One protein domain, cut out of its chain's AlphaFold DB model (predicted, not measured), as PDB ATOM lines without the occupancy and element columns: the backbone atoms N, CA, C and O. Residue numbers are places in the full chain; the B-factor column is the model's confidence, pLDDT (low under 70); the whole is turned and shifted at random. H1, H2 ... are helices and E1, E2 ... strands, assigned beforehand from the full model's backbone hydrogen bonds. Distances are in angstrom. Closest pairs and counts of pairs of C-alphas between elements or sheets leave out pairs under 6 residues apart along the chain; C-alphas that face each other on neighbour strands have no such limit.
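AT A GLANCE: This is residues 20 to 170 of the 180 residues of the protein "LSDAT_euk domain-containing protein" of Schistocephalus solidus (UniProt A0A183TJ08). A strongly twisted sheet of four parallel strands makes the core, with H2 and H3 over one face and the long helix H5 over the other. H1 lies off the sheet, near H5, while H4 and the long link after it, residues 122 to 133, lie on the E4 side of the domain. The printed part has 151 residues with five named helices and four named strands, in the order H1 E1 H2 E2 H3 E3 H4 E4 H5; the sheet order is E1 E2 E3 E4, and the class is mixed, helices and strands. The whole is compact, with a radius of gyration of the C-alphas of 15.5 A, and its rounded outline spans 39 by 38 by 30 A.

IN THESE COORDINATES: H1, residues 20 to 29, begins at C-alpha 20 (-103.766, -49.339, 509.183) and is 12.6 A long. E1 is residues 37 to 41, 12.9 A. H2, residues 50 to 64, is 21.5 A long. E2 is residues 68 to 72, 13.0 A. H3, residues 79 to 94, is 22.2 A long. E3, residues 99 to 106, is the longest strand, 23.3 A, and begins at C-alpha 99 (-116.474, -41.474, 526.969). H4 is residues 113 to 121, 12.8 A. E4 is residues 134 to 139, 16.8 A. H5, residues 147 to 167, is 29.4 A long and ends at C-alpha 167 (-100.498, -50.284, 520.980).

HOW THE PARTS SIT: E1 and E2 are parallel at 22 degrees, with N 41 and O 71 at 2.8 A. E2 and E3 are parallel at 23 degrees, with N 70 and O 100 at 2.7 A. E3 and E4 are parallel at 22 degrees, with N 136 and O 103 at 2.8 A. E1, H2, E2, then E2, H3, E3, then E3, H4, E4 are strand-helix-strand units, parallel neighbour strands joined through a helix, with right-handed crossovers. H2 and H3 on the same face and H5 on the opposite face give three layers, helices on both faces of a sheet. H3 is over E2 and E3 at a height over the sheet of 9.3 A. H2 touches H3 at a steep tilt of 55 degrees, the closest C-alphas being those of Lys 57 and Ala 86, 5.3 A. The closest C-alphas of E3 and H5 are those of Val 104 and Val 155, 5.9 A. H1 and H5 are close but not clearly touching, about perpendicular at 78 degrees; the C-alphas of Arg 23 and Val 165 are closest, 6.0 A. H4 is not on the sheet and is apart from H5. In H1, H2, H3, H4 and H5 every O i to N i+4 pair is within hydrogen-bond range.

THE WHOLE: The C-alphas farthest apart, of Lys 51 and Glu 121, are 44.7 A apart. The printed part has no cut. The link H4 to E4 is long, with 12 residues. The mean pLDDT of the printed part is 70.5; residues 46 to 48, 74 to 76 and 107 to 170 are under 70.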
ATOM      1  N   SER A  20    -103.983 -50.710 509.669       74.88
ATOM      2  CA  SER A  20    -103.766 -49.339 509.183       74.88
ATOM      3  C   SER A  20    -105.050 -48.661 508.702       74.88
ATOM      4  O   SER A  20    -105.265 -47.488 509.001       74.88
ATOM      5  N   ALA A  21    -105.930 -49.393 508.017       77.06
ATOM      6  CA  ALA A  21    -107.194 -48.859 507.521       77.06
ATOM      7  C   ALA A  21    -108.174 -48.573 508.669       77.06
ATOM      8  O   ALA A  21    -108.896 -47.577 508.637       77.06
ATOM      9  N   ILE A  22    -108.163 -49.403 509.715       74.19
ATOM     10  CA  ILE A  22    -108.988 -49.192 510.915       74.19
ATOM     11  C   ILE A  22    -108.465 -47.999 511.711       74.19
ATOM     12  O   ILE A  22    -109.247 -47.160 512.158       74.19
ATOM     13  N   ARG A  23    -107.142 -47.858 511.830       75.44
ATOM     14  CA  ARG A  23    -106.529 -46.668 512.425       75.44
ATOM     15  C   ARG A  23    -106.916 -45.396 511.669       75.44
ATOM     16  O   ARG A  23    -107.328 -44.427 512.300       75.44
ATOM     17  N   ASP A  24    -106.824 -45.401 510.340       79.56
ATOM     18  CA  ASP A  24    -107.186 -44.243 509.519       79.56
ATOM     19  C   ASP A  24    -108.685 -43.919 509.608       79.56
ATOM     20  O   ASP A  24    -109.056 -42.744 509.664       79.56
ATOM     21  N   LEU A  25    -109.554 -44.931 509.704       80.56
ATOM     22  CA  LEU A  25    -110.974 -44.732 509.993       80.56
ATOM     23  C   LEU A  25    -111.159 -43.999 511.331       80.56
ATOM     24  O   LEU A  25    -111.798 -42.949 511.371       80.56
ATOM     25  N   LEU A  26    -110.571 -44.513 512.412       79.94
ATOM     26  CA  LEU A  26    -110.754 -43.960 513.757       79.94
ATOM     27  C   LEU A  26    -110.159 -42.548 513.894       79.94
ATOM     28  O   LEU A  26    -110.801 -41.662 514.458       79.94
ATOM     29  N   GLN A  27    -108.953 -42.324 513.371       80.12
ATOM     30  CA  GLN A  27    -108.207 -41.077 513.572       80.12
ATOM     31  C   GLN A  27    -108.488 -40.017 512.510       80.12
ATOM     32  O   GLN A  27    -108.595 -38.843 512.848       80.12
ATOM     33  N   ARG A  28    -108.585 -40.398 511.229       81.06
ATOM     34  CA  ARG A  28    -108.717 -39.429 510.129       81.06
ATOM     35  C   ARG A  28    -110.168 -39.189 509.746       81.06
ATOM     36  O   ARG A  28    -110.553 -38.044 509.553       81.06
ATOM     37  N   ARG A  29    -110.965 -40.255 509.605       82.62
ATOM     38  CA  ARG A  29    -112.369 -40.130 509.173       82.62
ATOM     39  C   ARG A  29    -113.267 -39.711 510.326       82.62
ATOM     40  O   ARG A  29    -114.029 -38.767 510.195       82.62
ATOM     41  N   TRP A  30    -113.137 -40.390 511.457       84.19
ATOM     42  CA  TRP A  30    -113.953 -40.151 512.645       84.19
ATOM     43  C   TRP A  30    -113.347 -39.146 513.628       84.19
ATOM     44  O   TRP A  30    -113.990 -38.853 514.638       84.19
ATOM     45  N   ALA A  31    -112.141 -38.640 513.337       84.19
ATOM     46  CA  ALA A  31    -111.440 -37.603 514.097       84.19
ATOM     47  C   ALA A  31    -111.393 -37.866 515.615       84.19
ATOM     48  O   ALA A  31    -111.540 -36.957 516.433       84.19
ATOM     49  N   LEU A  32    -111.227 -39.133 516.009       82.81
ATOM     50  CA  LEU A  32    -111.272 -39.524 517.410       82.81
ATOM     51  C   LEU A  32    -109.929 -39.303 518.096       82.81
ATOM     52  O   LEU A  32    -108.880 -39.718 517.600       82.81
ATOM     53  N   LYS A  33    -109.978 -38.738 519.304       82.50
ATOM     54  CA  LYS A  33    -108.818 -38.717 520.194       82.50
ATOM     55  C   LYS A  33    -108.507 -40.150 520.659       82.50
ATOM     56  O   LYS A  33    -109.445 -40.844 521.062       82.50
ATOM     57  N   PRO A  34    -107.233 -40.587 520.644       79.88
ATOM     58  CA  PRO A  34    -106.836 -41.884 521.186       79.88
ATOM     59  C   PRO A  34    -107.329 -42.080 522.631       79.88
ATOM     60  O   PRO A  34    -107.254 -41.130 523.419       79.88
ATOM     61  N   PRO A  35    -107.823 -43.278 522.991       81.38
ATOM     62  CA  PRO A  35    -108.272 -43.549 524.346       81.38
ATOM     63  C   PRO A  35    -107.085 -43.742 525.283       81.38
ATOM     64  O   PRO A  35    -106.054 -44.290 524.895       81.38
ATOM     65  N   THR A  36    -107.273 -43.388 526.548       83.38
ATOM     66  CA  THR A  36    -106.364 -43.762 527.644       83.38
ATOM     67  C   THR A  36    -106.807 -45.040 528.350       83.38
ATOM     68  O   THR A  36    -106.187 -45.462 529.319       83.38
ATOM     69  N   LEU A  37    -107.951 -45.602 527.966       85.06
ATOM     70  CA  LEU A  37    -108.476 -46.835 528.530       85.06
ATOM     71  C   LEU A  37    -109.496 -47.430 527.567       85.06
ATOM     72  O   LEU A  37    -110.384 -46.730 527.085       85.06
ATOM     73  N   ILE A  38    -109.399 -48.732 527.325       84.50
ATOM     74  CA  ILE A  38    -110.387 -49.479 526.548       84.50
ATOM     75  C   ILE A  38    -111.064 -50.473 527.482       84.50
ATOM     76  O   ILE A  38    -110.396 -51.280 528.129       84.50
ATOM     77  N   ILE A  39    -112.390 -50.404 527.558       86.06
ATOM     78  CA  ILE A  39    -113.210 -51.300 528.371       86.06
ATOM     79  C   ILE A  39    -114.111 -52.095 527.438       86.06
ATOM     80  O   ILE A  39    -115.024 -51.544 526.826       86.06
ATOM     81  N   THR A  40    -113.886 -53.401 527.374       84.94
ATOM     82  CA  THR A  40    -114.678 -54.290 526.524       84.94
ATOM     83  C   THR A  40    -115.768 -54.961 527.348       84.94
ATOM     84  O   THR A  40    -115.493 -55.667 528.316       84.94
ATOM     85  N   VAL A  41    -117.023 -54.710 526.976       83.38
ATOM     86  CA  VAL A  41    -118.221 -55.172 527.679       83.38
ATOM     87  C   VAL A  41    -118.978 -56.162 526.803       83.38
ATOM     88  O   VAL A  41    -119.523 -55.806 525.756       83.38
ATOM     89  N   TYR A  42    -119.072 -57.398 527.277       78.44
ATOM     90  CA  TYR A  42    -119.845 -58.478 526.669       78.44
ATOM     91  C   TYR A  42    -120.542 -59.299 527.762       78.44
ATOM     92  O   TYR A  42    -120.107 -59.310 528.912       78.44
ATOM     93  N   GLY A  43    -121.641 -59.968 527.412       74.25
ATOM     94  CA  GLY A  43    -122.396 -60.816 528.337       74.25
ATOM     95  C   GLY A  43    -123.910 -60.653 528.220       74.25
ATOM     96  O   GLY A  43    -124.418 -59.846 527.437       74.25
ATOM     97  N   THR A  44    -124.635 -61.448 529.000       72.75
ATOM     98  CA  THR A  44    -126.102 -61.421 529.098       72.75
ATOM     99  C   THR A  44    -126.563 -60.393 530.148       72.75
ATOM    100  O   THR A  44    -125.790 -59.527 530.562       72.75
ATOM    101  N   ASP A  45    -127.850 -60.366 530.514       73.69
ATOM    102  CA  ASP A  45    -128.342 -59.420 531.529       73.69
ATOM    103  C   ASP A  45    -127.853 -59.797 532.934       73.69
ATOM    104  O   ASP A  45    -127.689 -60.970 533.263       73.69
ATOM    105  N   PHE A  46    -127.691 -58.791 533.793       68.88
ATOM    106  CA  PHE A  46    -127.587 -59.024 535.227       68.88
ATOM    107  C   PHE A  46    -128.946 -59.519 535.718       68.88
ATOM    108  O   PHE A  46    -129.932 -58.783 535.609       68.88
ATOM    109  N   GLU A  47    -129.016 -60.715 536.298       64.88
ATOM    110  CA  GLU A  47    -130.230 -61.202 536.953       64.88
ATOM    111  C   GLU A  47    -130.701 -60.206 538.028       64.88
ATOM    112  O   GLU A  47    -130.139 -60.103 539.117       64.88
ATOM    113  N   LYS A  48    -131.702 -59.401 537.643       58.84
ATOM    114  CA  LYS A  48    -132.616 -58.505 538.385       58.84
ATOM    115  C   LYS A  48    -132.086 -57.644 539.550       58.84
ATOM    116  O   LYS A  48    -132.870 -56.908 540.150       58.84
ATOM    117  N   LYS A  49    -130.789 -57.595 539.862       73.50
ATOM    118  CA  LYS A  49    -130.259 -56.736 540.936       73.50
ATOM    119  C   LYS A  49    -130.062 -55.300 540.436       73.50
ATOM    120  O   LYS A  49    -129.000 -54.942 539.926       73.50
ATOM    121  N   ARG A  50    -131.064 -54.435 540.655       80.56
ATOM    122  CA  ARG A  50    -131.012 -52.974 540.388       80.56
ATOM    123  C   ARG A  50    -129.728 -52.316 540.923       80.56
ATOM    124  O   ARG A  50    -129.166 -51.438 540.273       80.56
ATOM    125  N   LYS A  51    -129.228 -52.790 542.072       84.88
ATOM    126  CA  LYS A  51    -127.984 -52.318 542.702       84.88
ATOM    127  C   LYS A  51    -126.739 -52.570 541.839       84.88
ATOM    128  O   LYS A  51    -125.924 -51.663 541.709       84.88
ATOM    129  N   LEU A  52    -126.615 -53.740 541.203       83.56
ATOM    130  CA  LEU A  52    -125.478 -54.057 540.323       83.56
ATOM    131  C   LEU A  52    -125.477 -53.174 539.077       83.56
ATOM    132  O   LEU A  52    -124.437 -52.627 538.727       83.56
ATOM    133  N   LYS A  53    -126.651 -52.951 538.470       84.50
ATOM    134  CA  LYS A  53    -126.780 -52.058 537.308       84.50
ATOM    135  C   LYS A  53    -126.297 -50.640 537.636       84.50
ATOM    136  O   LYS A  53    -125.577 -50.031 536.849       84.50
ATOM    137  N   MET A  54    -126.640 -50.134 538.823       87.25
ATOM    138  CA  MET A  54    -126.197 -48.818 539.290       87.25
ATOM    139  C   MET A  54    -124.690 -48.767 539.571       87.25
ATOM    140  O   MET A  54    -124.035 -47.808 539.168       87.25
ATOM    141  N   ILE A  55    -124.135 -49.778 540.248       89.31
ATOM    142  CA  ILE A  55    -122.691 -49.850 540.529       89.31
ATOM    143  C   ILE A  55    -121.899 -49.913 539.221       89.31
ATOM    144  O   ILE A  55    -120.922 -49.188 539.073       89.31
ATOM    145  N   PHE A  56    -122.364 -50.704 538.253       88.69
ATOM    146  CA  PHE A  56    -121.754 -50.811 536.933       88.69
ATOM    147  C   PHE A  56    -121.716 -49.460 536.204       88.69
ATOM    148  O   PHE A  56    -120.639 -49.016 535.809       88.69
ATOM    149  N   LYS A  57    -122.860 -48.758 536.099       89.12
ATOM    150  CA  LYS A  57    -122.907 -47.420 535.475       89.12
ATOM    151  C   LYS A  57    -121.958 -46.437 536.169       89.12
ATOM    152  O   LYS A  57    -121.191 -45.757 535.499       89.12
ATOM    153  N   LYS A  58    -121.960 -46.403 537.508       89.88
ATOM    154  CA  LYS A  58    -121.064 -45.531 538.285       89.88
ATOM    155  C   LYS A  58    -119.584 -45.863 538.075       89.88
ATOM    156  O   LYS A  58    -118.775 -44.949 537.972       89.88
ATOM    157  N   GLY A  59    -119.233 -47.147 537.999       90.25
ATOM    158  CA  GLY A  59    -117.868 -47.587 537.706       90.25
ATOM    159  C   GLY A  59    -117.398 -47.109 536.333       90.25
ATOM    160  O   GLY A  59    -116.308 -46.555 536.217       90.25
ATOM    161  N   LEU A  60    -118.259 -47.232 535.318       90.31
ATOM    162  CA  LEU A  60    -117.989 -46.715 533.977       90.31
ATOM    163  C   LEU A  60    -117.824 -45.189 533.956       90.31
ATOM    164  O   LEU A  60    -116.882 -44.691 533.349       90.31
ATOM    165  N   TRP A  61    -118.685 -44.449 534.655       90.81
ATOM    166  CA  TRP A  61    -118.574 -42.988 534.751       90.81
ATOM    167  C   TRP A  61    -117.285 -42.544 535.434       90.81
ATOM    168  O   TRP A  61    -116.679 -41.562 535.023       90.81
ATOM    169  N   LYS A  62    -116.828 -43.281 536.448       89.38
ATOM    170  CA  LYS A  62    -115.546 -42.993 537.097       89.38
ATOM    171  C   LYS A  62    -114.363 -43.232 536.153       89.38
ATOM    172  O   LYS A  62    -113.370 -42.520 536.228       89.38
ATOM    173  N   ALA A  63    -114.469 -44.214 535.259       86.69
ATOM    174  CA  ALA A  63    -113.458 -44.467 534.236       86.69
ATOM    175  C   ALA A  63    -113.486 -43.428 533.095       86.69
ATOM    176  O   ALA A  63    -112.456 -43.195 532.462       86.69
ATOM    177  N   ALA A  64    -114.633 -42.788 532.850       84.81
ATOM    178  CA  ALA A  64    -114.818 -41.805 531.781       84.81
ATOM    179  C   ALA A  64    -113.905 -40.579 531.900       84.81
ATOM    180  O   ALA A  64    -113.461 -40.062 530.878       84.81
ATOM    181  N   ASP A  65    -113.566 -40.147 533.121       80.56
ATOM    182  CA  ASP A  65    -112.685 -38.991 533.338       80.56
ATOM    183  C   ASP A  65    -111.284 -39.174 532.739       80.56
ATOM    184  O   ASP A  65    -110.636 -38.186 532.400       80.56
ATOM    185  N   SER A  66    -110.838 -40.420 532.549       79.19
ATOM    186  CA  SER A  66    -109.550 -40.695 531.907       79.19
ATOM    187  C   SER A  66    -109.560 -40.445 530.392       79.19
ATOM    188  O   SER A  66    -108.530 -40.076 529.836       79.19
ATOM    189  N   GLY A  67    -110.716 -40.544 529.726       83.25
ATOM    190  CA  GLY A  67    -110.797 -40.571 528.263       83.25
ATOM    191  C   GLY A  67    -110.893 -42.001 527.731       83.25
ATOM    192  O   GLY A  67    -109.973 -42.480 527.066       83.25
ATOM    193  N   CYS A  68    -111.985 -42.705 528.045       86.88
ATOM    194  CA  CYS A  68    -112.114 -44.136 527.770       86.88
ATOM    195  C   CYS A  68    -113.011 -44.464 526.566       86.88
ATOM    196  O   CYS A  68    -113.989 -43.775 526.258       86.88
ATOM    197  N   TRP A  69    -112.689 -45.568 525.895       87.94
ATOM    198  CA  TRP A  69    -113.528 -46.179 524.869       87.94
ATOM    199  C   TRP A  69    -114.183 -47.440 525.426       87.94
ATOM    200  O   TRP A  69    -113.513 -48.328 525.950       87.94
ATOM    201  N   ILE A  70    -115.500 -47.529 525.288       86.50
ATOM    202  CA  ILE A  70    -116.282 -48.712 525.614       86.50
ATOM    203  C   ILE A  70    -116.518 -49.494 524.335       86.50
ATOM    204  O   ILE A  70    -117.207 -49.018 523.438       86.50
ATOM    205  N   VAL A  71    -115.981 -50.702 524.262       85.38
ATOM    206  CA  VAL A  71    -116.198 -51.612 523.137       85.38
ATOM    207  C   VAL A  71    -117.228 -52.649 523.545       85.38
ATOM    208  O   VAL A  71    -117.155 -53.228 524.625       85.38
ATOM    209  N   THR A  72    -118.217 -52.896 522.699       82.81
ATOM    210  CA  THR A  72    -119.269 -53.860 522.998       82.81
ATOM    211  C   THR A  72    -119.801 -54.542 521.744       82.81
ATOM    212  O   THR A  72    -119.497 -54.108 520.644       82.81
ATOM    213  N   GLY A  73    -120.617 -55.591 521.876       73.12
ATOM    214  CA  GLY A  73    -121.179 -56.339 520.744       73.12
ATOM    215  C   GLY A  73    -122.187 -55.573 519.892       73.12
ATOM    216  O   GLY A  73    -122.727 -56.122 518.946       73.12
ATOM    217  N   GLY A  74    -122.509 -54.321 520.223       67.19
ATOM    218  CA  GLY A  74    -123.467 -53.537 519.447       67.19
ATOM    219  C   GLY A  74    -124.895 -54.091 519.481       67.19
ATOM    220  O   GLY A  74    -125.716 -53.659 518.686       67.19
ATOM    221  N   PHE A  75    -125.226 -55.010 520.397       68.81
ATOM    222  CA  PHE A  75    -126.593 -55.498 520.594       68.81
ATOM    223  C   PHE A  75    -127.268 -54.774 521.754       68.81
ATOM    224  O   PHE A  75    -126.694 -54.584 522.827       68.81
ATOM    225  N   GLN A  76    -128.547 -54.446 521.573       69.31
ATOM    226  CA  GLN A  76    -129.378 -53.783 522.582       69.31
ATOM    227  C   GLN A  76    -129.904 -54.773 523.647       69.31
ATOM    228  O   GLN A  76    -131.080 -54.742 524.010       69.31
ATOM    229  N   LEU A  77    -129.049 -55.672 524.145       72.69
ATOM    230  CA  LEU A  77    -129.421 -56.758 525.060       72.69
ATOM    231  C   LEU A  77    -128.517 -56.788 526.299       72.69
ATOM    232  O   LEU A  77    -127.315 -56.574 526.202       72.69
ATOM    233  N   GLY A  78    -129.101 -57.065 527.468       78.62
ATOM    234  CA  GLY A  78    -128.370 -57.293 528.722       78.62
ATOM    235  C   GLY A  78    -127.432 -56.158 529.153       78.62
ATOM    236  O   GLY A  78    -127.774 -54.974 529.041       78.62
ATOM    237  N   ILE A  79    -126.238 -56.529 529.633       81.88
ATOM    238  CA  ILE A  79    -125.159 -55.589 529.997       81.88
ATOM    239  C   ILE A  79    -124.728 -54.706 528.810       81.88
ATOM    240  O   ILE A  79    -124.321 -53.561 529.004       81.88
ATOM    241  N   MET A  80    -124.950 -55.227 527.597       82.12
ATOM    242  CA  MET A  80    -124.884 -54.586 526.282       82.12
ATOM    243  C   MET A  80    -125.456 -53.171 526.269       82.12
ATOM    244  O   MET A  80    -124.793 -52.133 526.186       82.12
ATOM    245  N   LYS A  81    -126.777 -53.185 526.434       82.31
ATOM    246  CA  LYS A  81    -127.645 -52.015 526.503       82.31
ATOM    247  C   LYS A  81    -127.277 -51.103 527.667       82.31
ATOM    248  O   LYS A  81    -127.310 -49.885 527.515       82.31
ATOM    249  N   LEU A  82    -126.932 -51.679 528.819       85.94
ATOM    250  CA  LEU A  82    -126.627 -50.904 530.018       85.94
ATOM    251  C   LEU A  82    -125.366 -50.046 529.848       85.94
ATOM    252  O   LEU A  82    -125.344 -48.915 530.331       85.94
ATOM    253  N   ALA A  83    -124.346 -50.561 529.157       87.00
ATOM    254  CA  ALA A  83    -123.126 -49.818 528.855       87.00
ATOM    255  C   ALA A  83    -123.398 -48.631 527.916       87.00
ATOM    256  O   ALA A  83    -122.962 -47.518 528.203       87.00
ATOM    257  N   GLY A  84    -124.189 -48.838 526.858       84.50
ATOM    258  CA  GLY A  84    -124.605 -47.754 525.959       84.50
ATOM    259  C   GLY A  84    -125.431 -46.680 526.668       84.50
ATOM    260  O   GLY A  84    -125.187 -45.488 526.499       84.50
ATOM    261  N   GLU A  85    -126.360 -47.092 527.537       86.88
ATOM    262  CA  GLU A  85    -127.086 -46.151 528.391       86.88
ATOM    263  C   GLU A  85    -126.143 -45.387 529.323       86.88
ATOM    264  O   GLU A  85    -126.299 -44.185 529.451       86.88
ATOM    265  N   ALA A  86    -125.154 -46.040 529.942       88.62
ATOM    266  CA  ALA A  86    -124.196 -45.360 530.814       88.62
ATOM    267  C   ALA A  86    -123.432 -44.250 530.078       88.62
ATOM    268  O   ALA A  86    -123.278 -43.162 530.621       88.62
ATOM    269  N   VAL A  87    -122.982 -44.519 528.850       87.50
ATOM    270  CA  VAL A  87    -122.229 -43.561 528.025       87.50
ATOM    271  C   VAL A  87    -123.107 -42.379 527.628       87.50
ATOM    272  O   VAL A  87    -122.693 -41.225 527.746       87.50
ATOM    273  N   ARG A  88    -124.343 -42.653 527.204       85.44
ATOM    274  CA  ARG A  88    -125.312 -41.606 526.879       85.44
ATOM    275  C   ARG A  88    -125.644 -40.762 528.106       85.44
ATOM    276  O   ARG A  88    -125.518 -39.551 528.040       85.44
ATOM    277  N   ASP A  89    -125.982 -41.402 529.222       88.00
ATOM    278  CA  ASP A  89    -126.329 -40.709 530.462       88.00
ATOM    279  C   ASP A  89    -125.130 -39.857 530.966       88.00
ATOM    280  O   ASP A  89    -125.335 -38.781 531.518       88.00
ATOM    281  N   TYR A  90    -123.877 -40.293 530.745       87.44
ATOM    282  CA  TYR A  90    -122.671 -39.494 531.034       87.44
ATOM    283  C   TYR A  90    -122.542 -38.287 530.097       87.44
ATOM    284  O   TYR A  90    -122.270 -37.178 530.553       87.44
ATOM    285  N   THR A  91    -122.749 -38.498 528.796       84.25
ATOM    286  CA  THR A  91    -122.666 -37.440 527.775       84.25
ATOM    287  C   THR A  91    -123.730 -36.369 528.015       84.25
ATOM    288  O   THR A  91    -123.417 -35.184 527.966       84.25
ATOM    289  N   ASP A  92    -124.955 -36.783 528.347       85.19
ATOM    290  CA  ASP A  92    -126.073 -35.890 528.664       85.19
ATOM    291  C   ASP A  92    -125.811 -35.085 529.952       85.19
ATOM    292  O   ASP A  92    -126.206 -33.925 530.044       85.19
ATOM    293  N   ALA A  93    -125.142 -35.681 530.949       86.56
ATOM    294  CA  ALA A  93    -124.889 -35.045 532.244       86.56
ATOM    295  C   ALA A  93    -123.663 -34.117 532.263       86.56
ATOM    296  O   ALA A  93    -123.713 -33.052 532.876       86.56
ATOM    297  N   TYR A  94    -122.554 -34.525 531.641       83.81
ATOM    298  CA  TYR A  94    -121.264 -33.826 531.745       83.81
ATOM    299  C   TYR A  94    -120.825 -33.139 530.452       83.81
ATOM    300  O   TYR A  94    -119.894 -32.332 530.489       83.81
ATOM    301  N   GLY A  95    -121.465 -33.451 529.323       73.44
ATOM    302  CA  GLY A  95    -121.070 -32.962 528.009       73.44
ATOM    303  C   GLY A  95    -119.723 -33.515 527.515       73.44
ATOM    304  O   GLY A  95    -118.820 -33.873 528.275       73.44
ATOM    305  N   GLY A  96    -119.573 -33.550 526.190       70.69
ATOM    306  CA  GLY A  96    -118.310 -33.855 525.511       70.69
ATOM    307  C   GLY A  96    -118.025 -35.342 525.253       70.69
ATOM    308  O   GLY A  96    -118.723 -36.238 525.714       70.69
ATOM    309  N   ASN A  97    -116.945 -35.595 524.507       70.62
ATOM    310  CA  ASN A  97    -116.565 -36.916 523.978       70.62
ATOM    311  C   ASN A  97    -115.500 -37.630 524.837       70.62
ATOM    312  O   ASN A  97    -114.600 -38.280 524.305       70.62
ATOM    313  N   ARG A  98    -115.558 -37.481 526.169       81.62
ATOM    314  CA  ARG A  98    -114.608 -38.141 527.096       81.62
ATOM    315  C   ARG A  98    -114.850 -39.645 527.228       81.62
ATOM    316  O   ARG A  98    -113.936 -40.397 527.545       81.62
ATOM    317  N   MET A  99    -116.073 -40.078 526.953       86.00
ATOM    318  CA  MET A  99    -116.474 -41.474 526.969       86.00
ATOM    319  C   MET A  99    -117.143 -41.790 525.640       86.00
ATOM    320  O   MET A  99    -118.144 -41.161 525.307       86.00
ATOM    321  N   LEU A 100    -116.592 -42.744 524.887       86.38
ATOM    322  CA  LEU A 100    -117.130 -43.135 523.582       86.38
ATOM    323  C   LEU A 100    -117.553 -44.597 523.575       86.38
ATOM    324  O   LEU A 100    -116.822 -45.448 524.070       86.38
ATOM    325  N   ALA A 101    -118.713 -44.895 522.993       85.00
ATOM    326  CA  ALA A 101    -119.211 -46.262 522.841       85.00
ATOM    327  C   ALA A 101    -119.092 -46.761 521.396       85.00
ATOM    328  O   ALA A 101    -119.651 -46.148 520.483       85.00
ATOM    329  N   PHE A 102    -118.445 -47.916 521.226       83.75
ATOM    330  CA  PHE A 102    -118.303 -48.653 519.974       83.75
ATOM    331  C   PHE A 102    -119.111 -49.946 520.027       83.75
ATOM    332  O   PHE A 102    -118.843 -50.826 520.846       83.75
ATOM    333  N   GLY A 103    -120.091 -50.074 519.136       80.75
ATOM    334  CA  GLY A 103    -120.813 -51.324 518.917       80.75
ATOM    335  C   GLY A 103    -120.200 -52.121 517.772       80.75
ATOM    336  O   GLY A 103    -120.173 -51.632 516.654       80.75
ATOM    337  N   VAL A 104    -119.749 -53.341 518.031       75.81
ATOM    338  CA  VAL A 104    -119.146 -54.244 517.048       75.81
ATOM    339  C   VAL A 104    -120.092 -55.396 516.791       75.81
ATOM    340  O   VAL A 104    -120.227 -56.286 517.628       75.81
ATOM    341  N   ALA A 105    -120.717 -55.406 515.624       73.38
ATOM    342  CA  ALA A 105    -121.647 -56.464 515.259       73.38
ATOM    343  C   ALA A 105    -121.218 -57.148 513.962       73.38
ATOM    344  O   ALA A 105    -120.629 -56.534 513.073       73.38
ATOM    345  N   SER A 106    -121.540 -58.435 513.839       70.75
ATOM    346  CA  SER A 106    -121.424 -59.117 512.553       70.75
ATOM    347  C   SER A 106    -122.567 -58.697 511.639       70.75
ATOM    348  O   SER A 106    -123.715 -58.652 512.084       70.75
ATOM    349  N   TRP A 107    -122.271 -58.437 510.363       69.94
ATOM    350  CA  TRP A 107    -123.275 -58.030 509.370       69.94
ATOM    351  C   TRP A 107    -124.485 -58.975 509.326       69.94
ATOM    352  O   TRP A 107    -125.623 -58.518 509.333       69.94
ATOM    353  N   GLY A 108    -124.246 -60.291 509.362       65.12
ATOM    354  CA  GLY A 108    -125.311 -61.302 509.324       65.12
ATOM    355  C   GLY A 108    -126.170 -61.374 510.594       65.12
ATOM    356  O   GLY A 108    -127.211 -62.023 510.596       65.12
ATOM    357  N   CYS A 109    -125.755 -60.715 511.677       63.53
ATOM    358  CA  CYS A 109    -126.473 -60.688 512.952       63.53
ATOM    359  C   CYS A 109    -127.298 -59.406 513.148       63.53
ATOM    360  O   CYS A 109    -128.066 -59.310 514.111       63.53
ATOM    361  N   VAL A 110    -127.148 -58.416 512.263       66.38
ATOM    362  CA  VAL A 110    -127.904 -57.165 512.322       66.38
ATOM    363  C   VAL A 110    -129.258 -57.358 511.645       66.38
ATOM    364  O   VAL A 110    -129.342 -57.714 510.475       66.38
ATOM    365  N   LYS A 111    -130.347 -57.116 512.384       62.09
ATOM    366  CA  LYS A 111    -131.702 -57.127 511.814       62.09
ATOM    367  C   LYS A 111    -131.868 -55.941 510.855       62.09
ATOM    368  O   LYS A 111    -131.499 -54.832 511.234       62.09
ATOM    369  N   LYS A 112    -132.515 -56.158 509.701       61.12
ATOM    370  CA  LYS A 112    -132.725 -55.150 508.637       61.12
ATOM    371  C   LYS A 112    -131.415 -54.688 507.982       61.12
ATOM    372  O   LYS A 112    -131.191 -53.490 507.810       61.12
ATOM    373  N   ASN A 113    -130.528 -55.633 507.675       61.91
ATOM    374  CA  ASN A 113    -129.262 -55.362 506.988       61.91
ATOM    375  C   ASN A 113    -129.473 -54.802 505.570       61.91
ATOM    376  O   ASN A 113    -128.662 -54.018 505.101       61.91
ATOM    377  N   ASP A 114    -130.599 -55.124 504.957       62.12
ATOM    378  CA  ASP A 114    -131.138 -54.587 503.711       62.12
ATOM    379  C   ASP A 114    -131.285 -53.049 503.732       62.12
ATOM    380  O   ASP A 114    -130.930 -52.381 502.764       62.12
ATOM    381  N   ILE A 115    -131.684 -52.449 504.863       59.78
ATOM    382  CA  ILE A 115    -131.758 -50.978 504.996       59.78
ATOM    383  C   ILE A 115    -130.362 -50.354 505.114       59.78
ATOM    384  O   ILE A 115    -130.117 -49.268 504.600       59.78
ATOM    385  N   LEU A 116    -129.432 -51.045 505.775       61.06
ATOM    386  CA  LEU A 116    -128.045 -50.595 505.890       61.06
ATOM    387  C   LEU A 116    -127.288 -50.741 504.568       61.06
ATOM    388  O   LEU A 116    -126.369 -49.975 504.315       61.06
ATOM    389  N   GLU A 117    -127.639 -51.731 503.748       63.91
ATOM    390  CA  GLU A 117    -127.100 -51.890 502.397       63.91
ATOM    391  C   GLU A 117    -127.577 -50.754 501.489       63.91
ATOM    392  O   GLU A 117    -126.742 -50.126 500.846       63.91
ATOM    393  N   ALA A 118    -128.861 -50.387 501.555       57.97
ATOM    394  CA  ALA A 118    -129.374 -49.201 500.868       57.97
ATOM    395  C   ALA A 118    -128.724 -47.894 501.373       57.97
ATOM    396  O   ALA A 118    -128.357 -47.036 500.578       57.97
ATOM    397  N   ALA A 119    -128.493 -47.761 502.686       55.69
ATOM    398  CA  ALA A 119    -127.815 -46.601 503.284       55.69
ATOM    399  C   ALA A 119    -126.290 -46.554 503.039       55.69
ATOM    400  O   ALA A 119    -125.628 -45.593 503.426       55.69
ATOM    401  N   LEU A 120    -125.697 -47.598 502.451       56.53
ATOM    402  CA  LEU A 120    -124.318 -47.561 501.953       56.53
ATOM    403  C   LEU A 120    -124.252 -47.071 500.498       56.53
ATOM    404  O   LEU A 120    -123.193 -46.606 500.078       56.53
ATOM    405  N   GLU A 121    -125.359 -47.158 499.754       47.56
ATOM    406  CA  GLU A 121    -125.500 -46.647 498.383       47.56
ATOM    407  C   GLU A 121    -126.081 -45.224 498.342       47.56
ATOM    408  O   GLU A 121    -125.734 -44.446 497.453       47.56
ATOM    409  N   GLU A 122    -126.864 -44.825 499.346       37.31
ATOM    410  CA  GLU A 122    -127.321 -43.449 499.537       37.31
ATOM    411  C   GLU A 122    -126.835 -42.889 500.878       37.31
ATOM    412  O   GLU A 122    -126.983 -43.519 501.919       37.31
ATOM    413  N   VAL A 123    -126.321 -41.654 500.875       38.03
ATOM    414  CA  VAL A 123    -125.806 -40.885 502.035       38.03
ATOM    415  C   VAL A 123    -126.890 -40.575 503.100       38.03
ATOM    416  O   VAL A 123    -126.728 -39.701 503.946       38.03
ATOM    417  N   SER A 124    -128.024 -41.274 503.107       33.38
ATOM    418  CA  SER A 124    -129.165 -40.950 503.953       33.38
ATOM    419  C   SER A 124    -129.228 -41.824 505.202       33.38
ATOM    420  O   SER A 124    -129.587 -42.999 505.181       33.38
ATOM    421  N   GLU A 125    -128.969 -41.172 506.330       41.94
ATOM    422  CA  GLU A 125    -129.316 -41.604 507.675       41.94
ATOM    423  C   GLU A 125    -130.738 -42.168 507.723       41.94
ATOM    424  O   GLU A 125    -131.712 -41.448 507.491       41.94
ATOM    425  N   ARG A 126    -130.872 -43.445 508.086       38.31
ATOM    426  CA  ARG A 126    -131.923 -43.953 508.975       38.31
ATOM    427  C   ARG A 126    -131.740 -45.447 509.201       38.31
ATOM    428  O   ARG A 126    -131.384 -46.203 508.314       38.31
ATOM    429  N   VAL A 127    -132.137 -45.839 510.408       36.41
ATOM    430  CA  VAL A 127    -132.204 -47.199 510.951       36.41
ATOM    431  C   VAL A 127    -130.879 -47.696 511.508       36.41
ATOM    432  O   VAL A 127    -130.062 -48.238 510.791       36.41
ATOM    433  N   LEU A 128    -130.755 -47.619 512.835       40.19
ATOM    434  CA  LEU A 128    -130.743 -48.803 513.696       40.19
ATOM    435  C   LEU A 128    -131.240 -48.416 515.101       40.19
ATOM    436  O   LEU A 128    -130.922 -47.354 515.623       40.19
ATOM    437  N   GLN A 129    -132.005 -49.299 515.752       42.56
ATOM    438  CA  GLN A 129    -132.373 -49.186 517.177       42.56
ATOM    439  C   GLN A 129    -131.178 -49.473 518.116       42.56
ATOM    440  O   GLN A 129    -131.339 -50.044 519.196       42.56
ATOM    441  N   LEU A 130    -129.967 -49.119 517.693       49.69
ATOM    442  CA  LEU A 130    -128.735 -49.302 518.441       49.69
ATOM    443  C   LEU A 130    -128.343 -47.942 519.001       49.69
ATOM    444  O   LEU A 130    -127.958 -47.041 518.269       49.69
ATOM    445  N   LYS A 131    -128.489 -47.772 520.315       54.41
ATOM    446  CA  LYS A 131    -128.233 -46.493 520.998       54.41
ATOM    447  C   LYS A 131    -126.743 -46.297 521.304       54.41
ATOM    448  O   LYS A 131    -126.398 -45.905 522.416       54.41
ATOM    449  N   MET A 132    -125.872 -46.642 520.359       58.06
ATOM    450  CA  MET A 132    -124.425 -46.463 520.488       58.06
ATOM    451  C   MET A 132    -123.988 -45.248 519.677       58.06
ATOM    452  O   MET A 132    -124.583 -44.945 518.649       58.06
ATOM    453  N   GLN A 133    -122.954 -44.552 520.147       63.84
ATOM    454  CA  GLN A 133    -122.451 -43.352 519.479       63.84
ATOM    455  C   GLN A 133    -121.755 -43.685 518.152       63.84
ATOM    456  O   GLN A 133    -121.938 -42.954 517.184       63.84
ATOM    457  N   LYS A 134    -120.995 -44.791 518.086       69.50
ATOM    458  CA  LYS A 134    -120.352 -45.282 516.854       69.50
ATOM    459  C   LYS A 134    -120.502 -46.797 516.709       69.50
ATOM    460  O   LYS A 134    -120.482 -47.528 517.704       69.50
ATOM    461  N   ILE A 135    -120.672 -47.283 515.479       67.25
ATOM    462  CA  ILE A 135    -120.943 -48.702 515.189       67.25
ATOM    463  C   ILE A 135    -119.983 -49.220 514.112       67.25
ATOM    464  O   ILE A 135    -119.771 -48.593 513.083       67.25
ATOM    465  N   ILE A 136    -119.398 -50.392 514.320       68.69
ATOM    466  CA  ILE A 136    -118.530 -51.063 513.354       68.69
ATOM    467  C   ILE A 136    -119.139 -52.418 513.027       68.69
ATOM    468  O   ILE A 136    -119.411 -53.237 513.904       68.69
ATOM    469  N   LEU A 137    -119.378 -52.638 511.740       66.00
ATOM    470  CA  LEU A 137    -119.999 -53.844 511.220       66.00
ATOM    471  C   LEU A 137    -118.941 -54.684 510.520       66.00
ATOM    472  O   LEU A 137    -118.363 -54.247 509.530       66.00
ATOM    473  N   ILE A 138    -118.690 -55.892 511.018       64.38
ATOM    474  CA  ILE A 138    -117.671 -56.791 510.467       64.38
ATOM    475  C   ILE A 138    -118.358 -57.885 509.645       64.38
ATOM    476  O   ILE A 138    -119.278 -58.559 510.115       64.38
ATOM    477  N   LYS A 139    -117.928 -58.078 508.395       60.19
ATOM    478  CA  LYS A 139    -118.414 -59.172 507.544       60.19
ATOM    479  C   LYS A 139    -117.718 -60.481 507.919       60.19
ATOM    480  O   LYS A 139    -116.648 -60.773 507.391       60.19
ATOM    481  N   THR A 140    -118.345 -61.285 508.776       52.69
ATOM    482  CA  THR A 140    -117.823 -62.607 509.154       52.69
ATOM    483  C   THR A 140    -117.959 -63.610 508.002       52.69
ATOM    484  O   THR A 140    -119.045 -63.782 507.452       52.69
ATOM    485  N   ALA A 141    -116.863 -64.276 507.631       43.91
ATOM    486  CA  ALA A 141    -116.885 -65.406 506.707       43.91
ATOM    487  C   ALA A 141    -117.435 -66.661 507.416       43.91
ATOM    488  O   ALA A 141    -116.932 -67.039 508.470       43.91
ATOM    489  N   ASN A 142    -118.423 -67.303 506.788       44.59
ATOM    490  CA  ASN A 142    -119.062 -68.589 507.116       44.59
ATOM    491  C   ASN A 142    -120.216 -68.557 508.140       44.59
ATOM    492  O   ASN A 142    -120.068 -68.257 509.322       44.59
ATOM    493  N   SER A 143    -121.399 -68.911 507.631       47.19
ATOM    494  CA  SER A 143    -122.722 -68.702 508.224       47.19
ATOM    495  C   SER A 143    -123.335 -70.000 508.772       47.19
ATOM    496  O   SER A 143    -124.369 -70.452 508.284       47.19
ATOM    497  N   THR A 144    -122.712 -70.608 509.786       44.94
ATOM    498  CA  THR A 144    -123.298 -71.748 510.534       44.94
ATOM    499  C   THR A 144    -123.155 -71.649 512.057       44.94
ATOM    500  O   THR A 144    -123.760 -72.434 512.785       44.94
ATOM    501  N   ALA A 145    -122.392 -70.683 512.572       47.47
ATOM    502  CA  ALA A 145    -122.217 -70.475 514.005       47.47
ATOM    503  C   ALA A 145    -123.379 -69.649 514.595       47.47
ATOM    504  O   ALA A 145    -123.901 -68.741 513.948       47.47
ATOM    505  N   SER A 146    -123.800 -69.964 515.828       49.16
ATOM    506  CA  SER A 146    -124.876 -69.225 516.498       49.16
ATOM    507  C   SER A 146    -124.510 -67.743 516.635       49.16
ATOM    508  O   SER A 146    -123.352 -67.392 516.853       49.16
ATOM    509  N   CYS A 147    -125.502 -66.853 516.535       48.00
ATOM    510  CA  CYS A 147    -125.300 -65.406 516.665       48.00
ATOM    511  C   CYS A 147    -124.448 -65.054 517.906       48.00
ATOM    512  O   CYS A 147    -123.538 -64.242 517.823       48.00
ATOM    513  N   CYS A 148    -124.628 -65.756 519.031       48.44
ATOM    514  CA  CYS A 148    -123.825 -65.556 520.240       48.44
ATOM    515  C   CYS A 148    -122.327 -65.866 520.066       48.44
ATOM    516  O   CYS A 148    -121.499 -65.099 520.562       48.44
ATOM    517  N   SER A 149    -121.954 -66.956 519.383       51.03
ATOM    518  CA  SER A 149    -120.536 -67.279 519.164       51.03
ATOM    519  C   SER A 149    -119.896 -66.333 518.151       51.03
ATOM    520  O   SER A 149    -118.788 -65.863 518.384       51.03
ATOM    521  N   VAL A 150    -120.629 -65.956 517.101       53.22
ATOM    522  CA  VAL A 150    -120.175 -64.989 516.088       53.22
ATOM    523  C   VAL A 150    -119.936 -63.603 516.693       53.22
ATOM    524  O   VAL A 150    -118.954 -62.941 516.362       53.22
ATOM    525  N   VAL A 151    -120.799 -63.167 517.612       55.97
ATOM    526  CA  VAL A 151    -120.683 -61.866 518.287       55.97
ATOM    527  C   VAL A 151    -119.539 -61.855 519.284       55.97
ATOM    528  O   VAL A 151    -118.791 -60.885 519.333       55.97
ATOM    529  N   SER A 152    -119.367 -62.941 520.036       58.72
ATOM    530  CA  SER A 152    -118.219 -63.105 520.925       58.72
ATOM    531  C   SER A 152    -116.914 -63.003 520.129       58.72
ATOM    532  O   SER A 152    -116.067 -62.170 520.437       58.72
ATOM    533  N   THR A 153    -116.795 -63.747 519.023       59.06
ATOM    534  CA  THR A 153    -115.627 -63.683 518.135       59.06
ATOM    535  C   THR A 153    -115.440 -62.299 517.514       59.06
ATOM    536  O   THR A 153    -114.323 -61.799 517.527       59.06
ATOM    537  N   ALA A 154    -116.495 -61.642 517.024       58.62
ATOM    538  CA  ALA A 154    -116.391 -60.306 516.432       58.62
ATOM    539  C   ALA A 154    -115.951 -59.249 517.459       58.62
ATOM    540  O   ALA A 154    -115.095 -58.421 517.152       58.62
ATOM    541  N   VAL A 155    -116.476 -59.313 518.687       61.84
ATOM    542  CA  VAL A 155    -116.051 -58.443 519.791       61.84
ATOM    543  C   VAL A 155    -114.609 -58.733 520.178       61.84
ATOM    544  O   VAL A 155    -113.858 -57.784 520.344       61.84
ATOM    545  N   TYR A 156    -114.190 -59.998 520.270       62.34
ATOM    546  CA  TYR A 156    -112.795 -60.342 520.565       62.34
ATOM    547  C   TYR A 156    -111.837 -59.904 519.457       62.34
ATOM    548  O   TYR A 156    -110.780 -59.355 519.752       62.34
ATOM    549  N   SER A 157    -112.202 -60.109 518.191       60.16
ATOM    550  CA  SER A 157    -111.413 -59.657 517.047       60.16
ATOM    551  C   SER A 157    -111.301 -58.139 517.031       60.16
ATOM    552  O   SER A 157    -110.206 -57.618 516.859       60.16
ATOM    553  N   PHE A 158    -112.394 -57.415 517.274       62.78
ATOM    554  CA  PHE A 158    -112.347 -55.960 517.318       62.78
ATOM    555  C   PHE A 158    -111.647 -55.420 518.562       62.78
ATOM    556  O   PHE A 158    -110.916 -54.448 518.465       62.78
ATOM    557  N   ASP A 159    -111.807 -56.054 519.719       65.56
ATOM    558  CA  ASP A 159    -111.051 -55.729 520.929       65.56
ATOM    559  C   ASP A 159    -109.549 -55.913 520.686       65.56
ATOM    560  O   ASP A 159    -108.760 -55.041 521.037       65.56
ATOM    561  N   LEU A 160    -109.142 -56.989 520.001       62.94
ATOM    562  CA  LEU A 160    -107.753 -57.209 519.599       62.94
ATOM    563  C   LEU A 160    -107.268 -56.148 518.603       62.94
ATOM    564  O   LEU A 160    -106.178 -55.613 518.770       62.94
ATOM    565  N   ILE A 161    -108.091 -55.790 517.619       63.28
ATOM    566  CA  ILE A 161    -107.788 -54.736 516.644       63.28
ATOM    567  C   ILE A 161    -107.659 -53.376 517.334       63.28
ATOM    568  O   ILE A 161    -106.693 -52.662 517.101       63.28
ATOM    569  N   VAL A 162    -108.592 -53.001 518.209       64.44
ATOM    570  CA  VAL A 162    -108.534 -51.731 518.945       64.44
ATOM    571  C   VAL A 162    -107.349 -51.725 519.899       64.44
ATOM    572  O   VAL A 162    -106.707 -50.691 520.045       64.44
ATOM    573  N   LYS A 163    -106.991 -52.870 520.489       65.88
ATOM    574  CA  LYS A 163    -105.761 -53.026 521.274       65.88
ATOM    575  C   LYS A 163    -104.503 -52.900 520.418       65.88
ATOM    576  O   LYS A 163    -103.560 -52.263 520.872       65.88
ATOM    577  N   ASN A 164    -104.482 -53.427 519.194       62.28
ATOM    578  CA  ASN A 164    -103.375 -53.240 518.250       62.28
ATOM    579  C   ASN A 164    -103.268 -51.779 517.798       62.28
ATOM    580  O   ASN A 164    -102.175 -51.215 517.770       62.28
ATOM    581  N   VAL A 165    -104.402 -51.133 517.515       61.66
ATOM    582  CA  VAL A 165    -104.466 -49.704 517.193       61.66
ATOM    583  C   VAL A 165    -103.984 -48.872 518.382       61.66
ATOM    584  O   VAL A 165    -103.183 -47.966 518.177       61.66
ATOM    585  N   ALA A 166    -104.394 -49.207 519.610       63.06
ATOM    586  CA  ALA A 166    -103.945 -48.562 520.844       63.06
ATOM    587  C   ALA A 166    -102.441 -48.772 521.098       63.06
ATOM    588  O   ALA A 166    -101.727 -47.823 521.418       63.06
ATOM    589  N   ALA A 167    -101.926 -49.984 520.881       59.75
ATOM    590  CA  ALA A 167    -100.498 -50.284 520.980       59.75
ATOM    591  C   ALA A 167     -99.681 -49.498 519.938       59.75
ATOM    592  O   ALA A 167     -98.618 -48.972 520.258       59.75
ATOM    593  N   SER A 168    -100.208 -49.327 518.719       52.12
ATOM    594  CA  SER A 168     -99.586 -48.506 517.670       52.12
ATOM    595  C   SER A 168     -99.550 -47.006 518.002       52.12
ATOM    596  O   SER A 168     -98.804 -46.283 517.340       52.12
ATOM    597  N   VAL A 169    -100.328 -46.525 518.978       53.84
ATOM    598  CA  VAL A 169    -100.290 -45.135 519.477       53.84
ATOM    599  C   VAL A 169     -99.615 -45.006 520.849       53.84
ATOM    600  O   VAL A 169     -99.726 -43.960 521.482       53.84
ATOM    601  N   GLY A 170     -98.889 -46.037 521.299       48.06
ATOM    602  CA  GLY A 170     -98.086 -45.989 522.527       48.06
ATOM    603  C   GLY A 170     -98.857 -46.269 523.820       48.06
ATOM    604  O   GLY A 170     -98.425 -45.844 524.886       48.06
TER     605      GLY A 170